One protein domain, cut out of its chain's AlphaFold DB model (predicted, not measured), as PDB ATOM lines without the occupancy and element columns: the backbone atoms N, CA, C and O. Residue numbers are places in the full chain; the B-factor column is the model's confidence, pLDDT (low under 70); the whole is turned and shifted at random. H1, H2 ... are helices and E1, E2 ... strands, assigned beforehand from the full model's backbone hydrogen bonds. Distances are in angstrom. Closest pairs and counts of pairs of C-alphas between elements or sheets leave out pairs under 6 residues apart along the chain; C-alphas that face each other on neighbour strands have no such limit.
ATOM      1  N   MET A 626      -9.225 -31.798  -3.376       84.62
ATOM      2  CA  MET A 626     -10.460 -31.996  -4.128       84.62
ATOM      3  C   MET A 626     -10.199 -32.972  -5.269       84.62
ATOM      4  O   MET A 626      -9.330 -32.729  -6.118       84.62
ATOM      5  N   ILE A 627     -10.991 -34.040  -5.308       86.00
ATOM      6  CA  ILE A 627     -10.959 -35.090  -6.320       86.00
ATOM      7  C   ILE A 627     -11.647 -34.564  -7.585       86.00
ATOM      8  O   ILE A 627     -12.870 -34.459  -7.673       86.00
ATOM      9  N   ILE A 628     -10.830 -34.210  -8.576       90.38
ATOM     10  CA  ILE A 628     -11.234 -33.743  -9.906       90.38
ATOM     11  C   ILE A 628     -10.202 -34.233 -10.925       90.38
ATOM     12  O   ILE A 628      -9.005 -34.250 -10.624       90.38
ATOM     13  N   SER A 629     -10.620 -34.604 -12.140       91.62
ATOM     14  CA  SER A 629      -9.648 -35.011 -13.162       91.62
ATOM     15  C   SER A 629      -8.744 -33.829 -13.563       91.62
ATOM     16  O   SER A 629      -9.237 -32.702 -13.724       91.62
ATOM     17  N   PRO A 630      -7.421 -34.033 -13.738       91.00
ATOM     18  CA  PRO A 630      -6.498 -32.951 -14.081       91.00
ATOM     19  C   PRO A 630      -6.885 -32.208 -15.365       91.00
ATOM     20  O   PRO A 630      -6.801 -30.980 -15.416       91.00
ATOM     21  N   GLN A 631      -7.380 -32.934 -16.375       92.31
ATOM     22  CA  GLN A 631      -7.830 -32.374 -17.650       92.31
ATOM     23  C   GLN A 631      -9.051 -31.460 -17.463       92.31
ATOM     24  O   GLN A 631      -9.068 -30.345 -17.985       92.31
ATOM     25  N   LEU A 632     -10.048 -31.884 -16.672       90.44
ATOM     26  CA  LEU A 632     -11.231 -31.068 -16.377       90.44
ATOM     27  C   LEU A 632     -10.855 -29.824 -15.566       90.44
ATOM     28  O   LEU A 632     -11.274 -28.719 -15.907       90.44
ATOM     29  N   LYS A 633     -10.005 -29.978 -14.541       90.31
ATOM     30  CA  LYS A 633      -9.511 -28.862 -13.718       90.31
ATOM     31  C   LYS A 633      -8.775 -27.820 -14.563       90.31
ATOM     32  O   LYS A 633      -8.987 -26.624 -14.372       90.31
ATOM     33  N   ALA A 634      -7.939 -28.260 -15.507       90.38
ATOM     34  CA  ALA A 634      -7.234 -27.382 -16.437       90.38
ATOM     35  C   ALA A 634      -8.196 -26.673 -17.408       90.38
ATOM     36  O   ALA A 634      -8.100 -25.455 -17.565       90.38
ATOM     37  N   ARG A 635      -9.162 -27.402 -17.993       92.38
ATOM     38  CA  ARG A 635     -10.196 -26.844 -18.883       92.38
ATOM     39  C   ARG A 635     -11.015 -25.755 -18.186       92.38
ATOM     40  O   ARG A 635     -11.098 -24.643 -18.700       92.38
ATOM     41  N   LEU A 636     -11.547 -26.040 -16.998       90.50
ATOM     42  CA  LEU A 636     -12.351 -25.080 -16.235       90.50
ATOM     43  C   LEU A 636     -11.520 -23.856 -15.816       90.50
ATOM     44  O   LEU A 636     -11.964 -22.730 -16.005       90.50
ATOM     45  N   LYS A 637     -10.269 -24.034 -15.356       90.12
ATOM     46  CA  LYS A 637      -9.350 -22.909 -15.071       90.12
ATOM     47  C   LYS A 637      -9.012 -22.049 -16.296       90.12
ATOM     48  O   LYS A 637      -8.613 -20.894 -16.130       90.12
ATOM     49  N   LYS A 638      -9.089 -22.601 -17.510       90.12
ATOM     50  CA  LYS A 638      -8.941 -21.838 -18.755       90.12
ATOM     51  C   LYS A 638     -10.210 -21.018 -19.016       90.12
ATOM     52  O   LYS A 638     -10.122 -19.798 -19.086       90.12
ATOM     53  N   GLN A 639     -11.378 -21.662 -19.012       88.44
ATOM     54  CA  GLN A 639     -12.669 -21.002 -19.247       88.44
ATOM     55  C   GLN A 639     -12.972 -19.886 -18.232       88.44
ATOM     56  O   GLN A 639     -13.325 -18.792 -18.644       88.44
ATOM     57  N   ILE A 640     -12.709 -20.093 -16.933       88.19
ATOM     58  CA  ILE A 640     -12.864 -19.061 -15.880       88.19
ATOM     59  C   ILE A 640     -12.037 -17.786 -16.159       88.19
ATOM     60  O   ILE A 640     -12.384 -16.717 -15.665       88.19
ATOM     61  N   ARG A 641     -10.938 -17.876 -16.922       84.19
ATOM     62  CA  ARG A 641     -10.080 -16.722 -17.258       84.19
ATOM     63  C   ARG A 641     -10.399 -16.084 -18.607       84.19
ATOM     64  O   ARG A 641     -10.123 -14.902 -18.769       84.19
ATOM     65  N   GLU A 642     -10.909 -16.856 -19.562       87.06
ATOM     66  CA  GLU A 642     -11.133 -16.403 -20.941       87.06
ATOM     67  C   GLU A 642     -12.584 -15.974 -21.187       87.06
ATOM     68  O   GLU A 642     -12.811 -14.890 -21.713       87.06
ATOM     69  N   ASP A 643     -13.558 -16.793 -20.781       87.31
ATOM     70  CA  ASP A 643     -14.987 -16.488 -20.891       87.31
ATOM     71  C   ASP A 643     -15.792 -17.273 -19.832       87.31
ATOM     72  O   ASP A 643     -16.157 -18.437 -20.048       87.31
ATOM     73  N   PRO A 644     -16.095 -16.652 -18.675       86.38
ATOM     74  CA  PRO A 644     -16.933 -17.263 -17.650       86.38
ATOM     75  C   PRO A 644     -18.368 -17.553 -18.113       86.38
ATOM     76  O   PRO A 644     -19.019 -18.421 -17.541       86.38
ATOM     77  N   THR A 645     -18.885 -16.862 -19.135       86.50
ATOM     78  CA  THR A 645     -20.310 -16.934 -19.518       86.50
ATOM     79  C   THR A 645     -20.704 -18.257 -20.191       86.50
ATOM     80  O   THR A 645     -21.892 -18.593 -20.254       86.50
ATOM     81  N   GLN A 646     -19.702 -19.021 -20.644       86.44
ATOM     82  CA  GLN A 646     -19.825 -20.366 -21.231       86.44
ATOM     83  C   GLN A 646     -19.676 -21.498 -20.203       86.44
ATOM     84  O   GLN A 646     -19.659 -22.672 -20.576       86.44
ATOM     85  N   LEU A 647     -19.497 -21.171 -18.922       90.31
ATOM     86  CA  LEU A 647     -19.494 -22.161 -17.851       90.31
ATOM     87  C   LEU A 647     -20.921 -22.645 -17.569       90.31
ATOM     88  O   LEU A 647     -21.893 -21.908 -17.753       90.31
ATOM     89  N   ASP A 648     -21.029 -23.875 -17.064       90.06
ATOM     90  CA  ASP A 648     -22.270 -24.359 -16.462       90.06
ATOM     91  C   ASP A 648     -22.709 -23.395 -15.336       90.06
ATOM     92  O   ASP A 648     -21.842 -22.808 -14.676       90.06
ATOM     93  N   PRO A 649     -24.019 -23.192 -15.103       90.38
ATOM     94  CA  PRO A 649     -24.490 -22.262 -14.081       90.38
ATOM     95  C   PRO A 649     -23.985 -22.601 -12.672       90.38
ATOM     96  O   PRO A 649     -23.652 -23.747 -12.366       90.38
ATOM     97  N   CYS A 650     -23.964 -21.596 -11.795       89.31
ATOM     98  CA  CYS A 650     -23.560 -21.741 -10.399       89.31
ATOM     99  C   CYS A 650     -24.336 -22.873  -9.710       89.31
ATOM    100  O   CYS A 650     -25.563 -22.832  -9.636       89.31
ATOM    101  N   TYR A 651     -23.605 -23.833  -9.134       85.56
ATOM    102  CA  TYR A 651     -24.137 -25.033  -8.477       85.56
ATOM    103  C   TYR A 651     -25.219 -24.741  -7.422       85.56
ATOM    104  O   TYR A 651     -26.124 -25.547  -7.229       85.56
ATOM    105  N   PHE A 652     -25.140 -23.582  -6.755       84.00
ATOM    106  CA  PHE A 652     -26.137 -23.160  -5.772       84.00
ATOM    107  C   PHE A 652     -27.247 -22.293  -6.383       84.00
ATOM    108  O   PHE A 652     -28.393 -22.715  -6.421       84.00
ATOM    109  N   CYS A 653     -26.955 -21.073  -6.853       84.38
ATOM    110  CA  CYS A 653     -28.027 -20.161  -7.284       84.38
ATOM    111  C   CYS A 653     -28.617 -20.463  -8.674       84.38
ATOM    112  O   CYS A 653     -29.623 -19.861  -9.028       84.38
ATOM    113  N   GLY A 654     -28.013 -21.350  -9.472       86.00
ATOM    114  CA  GLY A 654     -28.464 -21.660 -10.833       86.00
ATOM    115  C   GLY A 654     -28.256 -20.532 -11.854       86.00
ATOM    116  O   GLY A 654     -28.630 -20.678 -13.015       86.00
ATOM    117  N   GLU A 655     -27.651 -19.411 -11.455       88.94
ATOM    118  CA  GLU A 655     -27.361 -18.284 -12.341       88.94
ATOM    119  C   GLU A 655     -26.076 -18.506 -13.146       88.94
ATOM    120  O   GLU A 655     -25.132 -19.158 -12.688       88.94
ATOM    121  N   LYS A 656     -26.010 -17.921 -14.346       91.44
ATOM    122  CA  LYS A 656     -24.788 -17.927 -15.158       91.44
ATOM    123  C   LYS A 656     -23.716 -17.016 -14.566       91.44
ATOM    124  O   LYS A 656     -24.001 -15.885 -14.174       91.44
ATOM    125  N   PHE A 657     -22.474 -17.487 -14.622       90.25
ATOM    126  CA  PHE A 657     -21.296 -16.677 -14.337       90.25
ATOM    127  C   PHE A 657     -21.169 -15.512 -15.326       90.25
ATOM    128  O   PHE A 657     -21.559 -15.607 -16.492       90.25
ATOM    129  N   LYS A 658     -20.599 -14.405 -14.848       87.81
ATOM    130  CA  LYS A 658     -20.378 -13.172 -15.613       87.81
ATOM    131  C   LYS A 658     -18.889 -12.837 -15.625       87.81
ATOM    132  O   LYS A 658     -18.152 -13.224 -14.719       87.81
ATOM    133  N   THR A 659     -18.450 -12.094 -16.635       85.94
ATOM    134  CA  THR A 659     -17.128 -11.461 -16.617       85.94
ATOM    135  C   THR A 659     -17.097 -10.425 -15.495       85.94
ATOM    136  O   THR A 659     -17.981  -9.574 -15.431       85.94
ATOM    137  N   LEU A 660     -16.103 -10.515 -14.606       82.75
ATOM    138  CA  LEU A 660     -15.932  -9.557 -13.512       82.75
ATOM    139  C   LEU A 660     -15.640  -8.156 -14.063       82.75
ATOM    140  O   LEU A 660     -14.925  -8.003 -15.056       82.75
ATOM    141  N   SER A 661     -16.165  -7.136 -13.394       83.44
ATOM    142  CA  SER A 661     -15.837  -5.736 -13.666       83.44
ATOM    143  C   SER A 661     -14.385  -5.396 -13.288       83.44
ATOM    144  O   SER A 661     -13.731  -6.111 -12.526       83.44
ATOM    145  N   LEU A 662     -13.871  -4.270 -13.798       81.31
ATOM    146  CA  LEU A 662     -12.558  -3.737 -13.397       81.31
ATOM    147  C   LEU A 662     -12.487  -3.447 -11.888       81.31
ATOM    148  O   LEU A 662     -11.437  -3.635 -11.277       81.31
ATOM    149  N   GLU A 663     -13.610  -3.045 -11.293       81.69
ATOM    150  CA  GLU A 663     -13.746  -2.795  -9.859       81.69
ATOM    151  C   GLU A 663     -13.663  -4.101  -9.053       81.69
ATOM    152  O   GLU A 663     -12.781  -4.234  -8.207       81.69
ATOM    153  N   GLU A 664     -14.457  -5.125  -9.387       77.81
ATOM    154  CA  GLU A 664     -14.365  -6.451  -8.751       77.81
ATOM    155  C   GLU A 664     -12.987  -7.107  -8.951       77.81
ATOM    156  O   GLU A 664     -12.505  -7.838  -8.086       77.81
ATOM    157  N   MET A 665     -12.312  -6.854 -10.078       79.00
ATOM    158  CA  MET A 665     -10.946  -7.334 -10.302       79.00
ATOM    159  C   MET A 665      -9.896  -6.632  -9.428       79.00
ATOM    160  O   MET A 665      -8.820  -7.208  -9.237       79.00
ATOM    161  N   SER A 666     -10.195  -5.449  -8.879       81.69
ATOM    162  CA  SER A 666      -9.318  -4.732  -7.942       81.69
ATOM    163  C   SER A 666      -9.397  -5.263  -6.506       81.69
ATOM    164  O   SER A 666      -8.439  -5.122  -5.751       81.69
ATOM    165  N   TRP A 667     -10.507  -5.909  -6.132       81.12
ATOM    166  CA  TRP A 667     -10.730  -6.427  -4.780       81.12
ATOM    167  C   TRP A 667      -9.874  -7.669  -4.484       81.12
ATOM    168  O   TRP A 667      -9.516  -8.427  -5.393       81.12
ATOM    169  N   ASP A 668      -9.580  -7.931  -3.208       79.00
ATOM    170  CA  ASP A 668      -8.929  -9.174  -2.765       79.00
ATOM    171  C   ASP A 668      -9.700 -10.406  -3.271       79.00
ATOM    172  O   ASP A 668     -10.924 -10.383  -3.359       79.00
ATOM    173  N   PHE A 669      -9.022 -11.526  -3.553       71.69
ATOM    174  CA  PHE A 669      -9.673 -12.764  -4.036       71.69
ATOM    175  C   PHE A 669     -10.855 -13.210  -3.151       71.69
ATOM    176  O   PHE A 669     -11.876 -13.695  -3.644       71.69
ATOM    177  N   LYS A 670     -10.728 -13.013  -1.835       70.12
ATOM    178  CA  LYS A 670     -11.771 -13.316  -0.851       70.12
ATOM    179  C   LYS A 670     -12.990 -12.381  -0.980       70.12
ATOM    180  O   LYS A 670     -14.091 -12.800  -0.665       70.12
ATOM    181  N   ASP A 671     -12.863 -11.172  -1.503       77.44
ATOM    182  CA  ASP A 671     -13.962 -10.197  -1.494       77.44
ATOM    183  C   ASP A 671     -14.711 -10.114  -2.832       77.44
ATOM    184  O   ASP A 671     -15.639  -9.331  -2.966       77.44
ATOM    185  N   ARG A 672     -14.374 -10.963  -3.816       83.31
ATOM    186  CA  ARG A 672     -15.015 -11.022  -5.148       83.31
ATOM    187  C   ARG A 672     -16.257 -11.923  -5.137       83.31
ATOM    188  O   ARG A 672     -16.076 -13.136  -5.271       83.31
ATOM    189  N   PRO A 673     -17.502 -11.417  -5.030       81.94
ATOM    190  CA  PRO A 673     -18.683 -12.262  -4.825       81.94
ATOM    191  C   PRO A 673     -19.006 -13.138  -6.043       81.94
ATOM    192  O   PRO A 673     -19.255 -14.335  -5.901       81.94
ATOM    193  N   ASN A 674     -18.940 -12.559  -7.244       84.25
ATOM    194  CA  ASN A 674     -19.355 -13.191  -8.499       84.25
ATOM    195  C   ASN A 674     -18.272 -14.088  -9.126       84.25
ATOM    196  O   ASN A 674     -18.452 -14.623 -10.218       84.25
ATOM    197  N   MET A 675     -17.128 -14.266  -8.455       86.19
ATOM    198  CA  MET A 675     -16.040 -15.091  -8.973       86.19
ATOM    199  C   MET A 675     -16.403 -16.581  -8.928       86.19
ATOM    200  O   MET A 675     -16.886 -17.078  -7.912       86.19
ATOM    201  N   ALA A 676     -16.115 -17.303 -10.014       88.31
ATOM    202  CA  ALA A 676     -16.253 -18.753 -10.069       88.31
ATOM    203  C   ALA A 676     -15.198 -19.450  -9.192       88.31
ATOM    204  O   ALA A 676     -13.992 -19.335  -9.428       88.31
ATOM    205  N   VAL A 677     -15.663 -20.216  -8.206       88.44
ATOM    206  CA  VAL A 677     -14.856 -21.066  -7.322       88.44
ATOM    207  C   VAL A 677     -15.258 -22.534  -7.480       88.44
ATOM    208  O   VAL A 677     -16.369 -22.850  -7.900       88.44
ATOM    209  N   PHE A 678     -14.342 -23.450  -7.169       88.56
ATOM    210  CA  PHE A 678     -14.594 -24.889  -7.270       88.56
ATOM    211  C   PHE A 678     -15.294 -25.390  -6.003       88.56
ATOM    212  O   PHE A 678     -14.739 -25.260  -4.913       88.56
ATOM    213  N   HIS A 679     -16.473 -25.996  -6.150       86.94
ATOM    214  CA  HIS A 679     -17.213 -26.619  -5.056       86.94
ATOM    215  C   HIS A 679     -17.102 -28.152  -5.111       86.94
ATOM    216  O   HIS A 679     -17.069 -28.763  -6.185       86.94
ATOM    217  N   HIS A 680     -17.019 -28.774  -3.938       83.56
ATOM    218  CA  HIS A 680     -16.851 -30.210  -3.757       83.56
ATOM    219  C   HIS A 680     -17.633 -30.695  -2.536       83.56
ATOM    220  O   HIS A 680     -17.963 -29.915  -1.645       83.56
ATOM    221  N   ASP A 681     -17.914 -31.991  -2.509       79.06
ATOM    222  CA  ASP A 681     -18.530 -32.661  -1.370       79.06
ATOM    223  C   ASP A 681     -17.512 -32.823  -0.229       79.06
ATOM    224  O   ASP A 681     -16.464 -33.441  -0.414       79.06
ATOM    225  N   HIS A 682     -17.832 -32.309   0.958       78.25
ATOM    226  CA  HIS A 682     -16.980 -32.403   2.146       78.25
ATOM    227  C   HIS A 682     -16.880 -33.828   2.726       78.25
ATOM    228  O   HIS A 682     -15.954 -34.098   3.486       78.25
ATOM    229  N   CYS A 683     -17.792 -34.742   2.366       75.50
ATOM    230  CA  CYS A 683     -17.731 -36.146   2.789       75.50
ATOM    231  C   CYS A 683     -16.863 -37.006   1.857       75.50
ATOM    232  O   CYS A 683     -16.159 -37.894   2.324       75.50
ATOM    233  N   THR A 684     -16.905 -36.768   0.540       78.06
ATOM    234  CA  THR A 684     -16.196 -37.610  -0.451       78.06
ATOM    235  C   THR A 684     -15.022 -36.928  -1.154       78.06
ATOM    236  O   THR A 684     -14.343 -37.563  -1.961       78.06
ATOM    237  N   GLY A 685     -14.809 -35.627  -0.942       79.00
ATOM    238  CA  GLY A 685     -13.824 -34.810  -1.661       79.00
ATOM    239  C   GLY A 685     -14.123 -34.612  -3.156       79.00
ATOM    240  O   GLY A 685     -13.368 -33.920  -3.845       79.00
ATOM    241  N   LYS A 686     -15.191 -35.216  -3.697       86.00
ATOM    242  CA  LYS A 686     -15.520 -35.208  -5.132       86.00
ATOM    243  C   LYS A 686     -15.988 -33.825  -5.575       86.00
ATOM    244  O   LYS A 686     -16.866 -33.227  -4.956       86.00
ATOM    245  N   PHE A 687     -15.421 -33.325  -6.671       88.38
ATOM    246  CA  PHE A 687     -15.877 -32.096  -7.319       88.38
ATOM    247  C   PHE A 687     -17.334 -32.222  -7.783       88.38
ATOM    248  O   PHE A 687     -17.678 -33.168  -8.490       88.38
ATOM    249  N   LEU A 688     -18.163 -31.246  -7.403       86.25
ATOM    250  CA  LEU A 688     -19.593 -31.204  -7.720       86.25
ATOM    251  C   LEU A 688     -19.915 -30.201  -8.834       86.25
ATOM    252  O   LEU A 688     -20.792 -30.453  -9.656       86.25
ATOM    253  N   GLY A 689     -19.210 -29.070  -8.873       89.38
ATOM    254  CA  GLY A 689     -19.464 -28.006  -9.840       89.38
ATOM    255  C   GLY A 689     -18.736 -26.709  -9.502       89.38
ATOM    256  O   GLY A 689     -17.994 -26.618  -8.521       89.38
ATOM    257  N   LEU A 690     -18.947 -25.684 -10.325       91.06
ATOM    258  CA  LEU A 690     -18.507 -24.326 -10.013       91.06
ATOM    259  C   LEU A 690     -19.614 -23.582  -9.262       91.06
ATOM    260  O   LEU A 690     -20.793 -23.742  -9.561       91.06
ATOM    261  N   ALA A 691     -19.234 -22.736  -8.311       89.38
ATOM    262  CA  ALA A 691     -20.142 -21.876  -7.558       89.38
ATOM    263  C   ALA A 691     -19.651 -20.422  -7.581       89.38
ATOM    264  O   ALA A 691     -18.464 -20.172  -7.780       89.38
ATOM    265  N   HIS A 692     -20.542 -19.457  -7.354       88.75
ATOM    266  CA  HIS A 692     -20.130 -18.100  -6.994       88.75
ATOM    267  C   HIS A 692     -19.471 -18.117  -5.609       88.75
ATOM    268  O   HIS A 692     -19.962 -18.778  -4.693       88.75
ATOM    269  N   ASN A 693     -18.391 -17.360  -5.444       84.62
ATOM    270  CA  ASN A 693     -17.661 -17.196  -4.185       84.62
ATOM    271  C   ASN A 693     -18.566 -16.721  -3.030       84.62
ATOM    272  O   ASN A 693     -18.377 -17.146  -1.898       84.62
TER     273      ASN A 693
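This is residues 626 to 693 of the 709 residues of the protein "C2H2-type domain-containing protein" of Folsomia candida (UniProt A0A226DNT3). What shape does a first look show? A twisted two-stranded hairpin, E1 and E2, has the long helix H1 running lengthwise beside it, nearer to E1 than to E2, while a long loop, residues 643 to 661, leads from the end of H1 round the E2 side and on to H2, a short helix at one end of the long axis. What is it made of? The printed part has 68 residues, with two named helices and two named strands in the order H1 H2 E1 E2, the sheet E1 - E2 being antiparallel; the class is mixed, helices and strands, with under half of the residues in named elements. How large is it? It is compact, with a radius of gyration of the C-alphas of 12.2 A, but elongated in outline, spanning 36 by 22 by 22 A.

How do the strands pair? E1, residues 676 to 680, and E2, residues 687 to 692, are antiparallel neighbours and a hairpin, with 146 degrees between their directions. N 677 and O 691 are 2.8 A apart and N 679 and O 689 are 2.9 A apart, both within hydrogen-bond range. Where is the long helix? H1, residues 630 to 642, comes closest to E1 at the C-alphas of Ile 640 and Ala 676, 6.7 A apart; H1 and E2 are apart. Where is the other helix, and how do the helix backbones look? H2, residues 662 to 666, is apart from H1 and from E2. In H2 the O i to N i+4 pair is within hydrogen-bond range, and in H1 8 of 9 such pairs are.

Where do the strands run? E1 goes from Ala 676 to His 680 over 13.1 A, and E2 from Phe 687 to His 692 over 14.6 A, ending at C-alpha 692 at (-20.130, -18.100, -6.994). Where are the helices? H1 begins at C-alpha 630 at (-6.498, -32.951, -14.081) and measures 18.5 A to C-alpha 642. H2 begins at C-alpha 662 at (-12.558, -3.737, -13.397) and measures 6.4 A.

Which C-alphas are farthest apart? Those of Leu 662 and Cys 683, at 36.6 A. Are there cuts or long links? The printed part, residues 626 to 693, has no cut. The link from H1 to H2 is long, with 19 residues, while those from H2 to E1 and from E1 to E2 are short. How confident is the model? The mean pLDDT of the printed part is 85.6, and no printed residue is under 70.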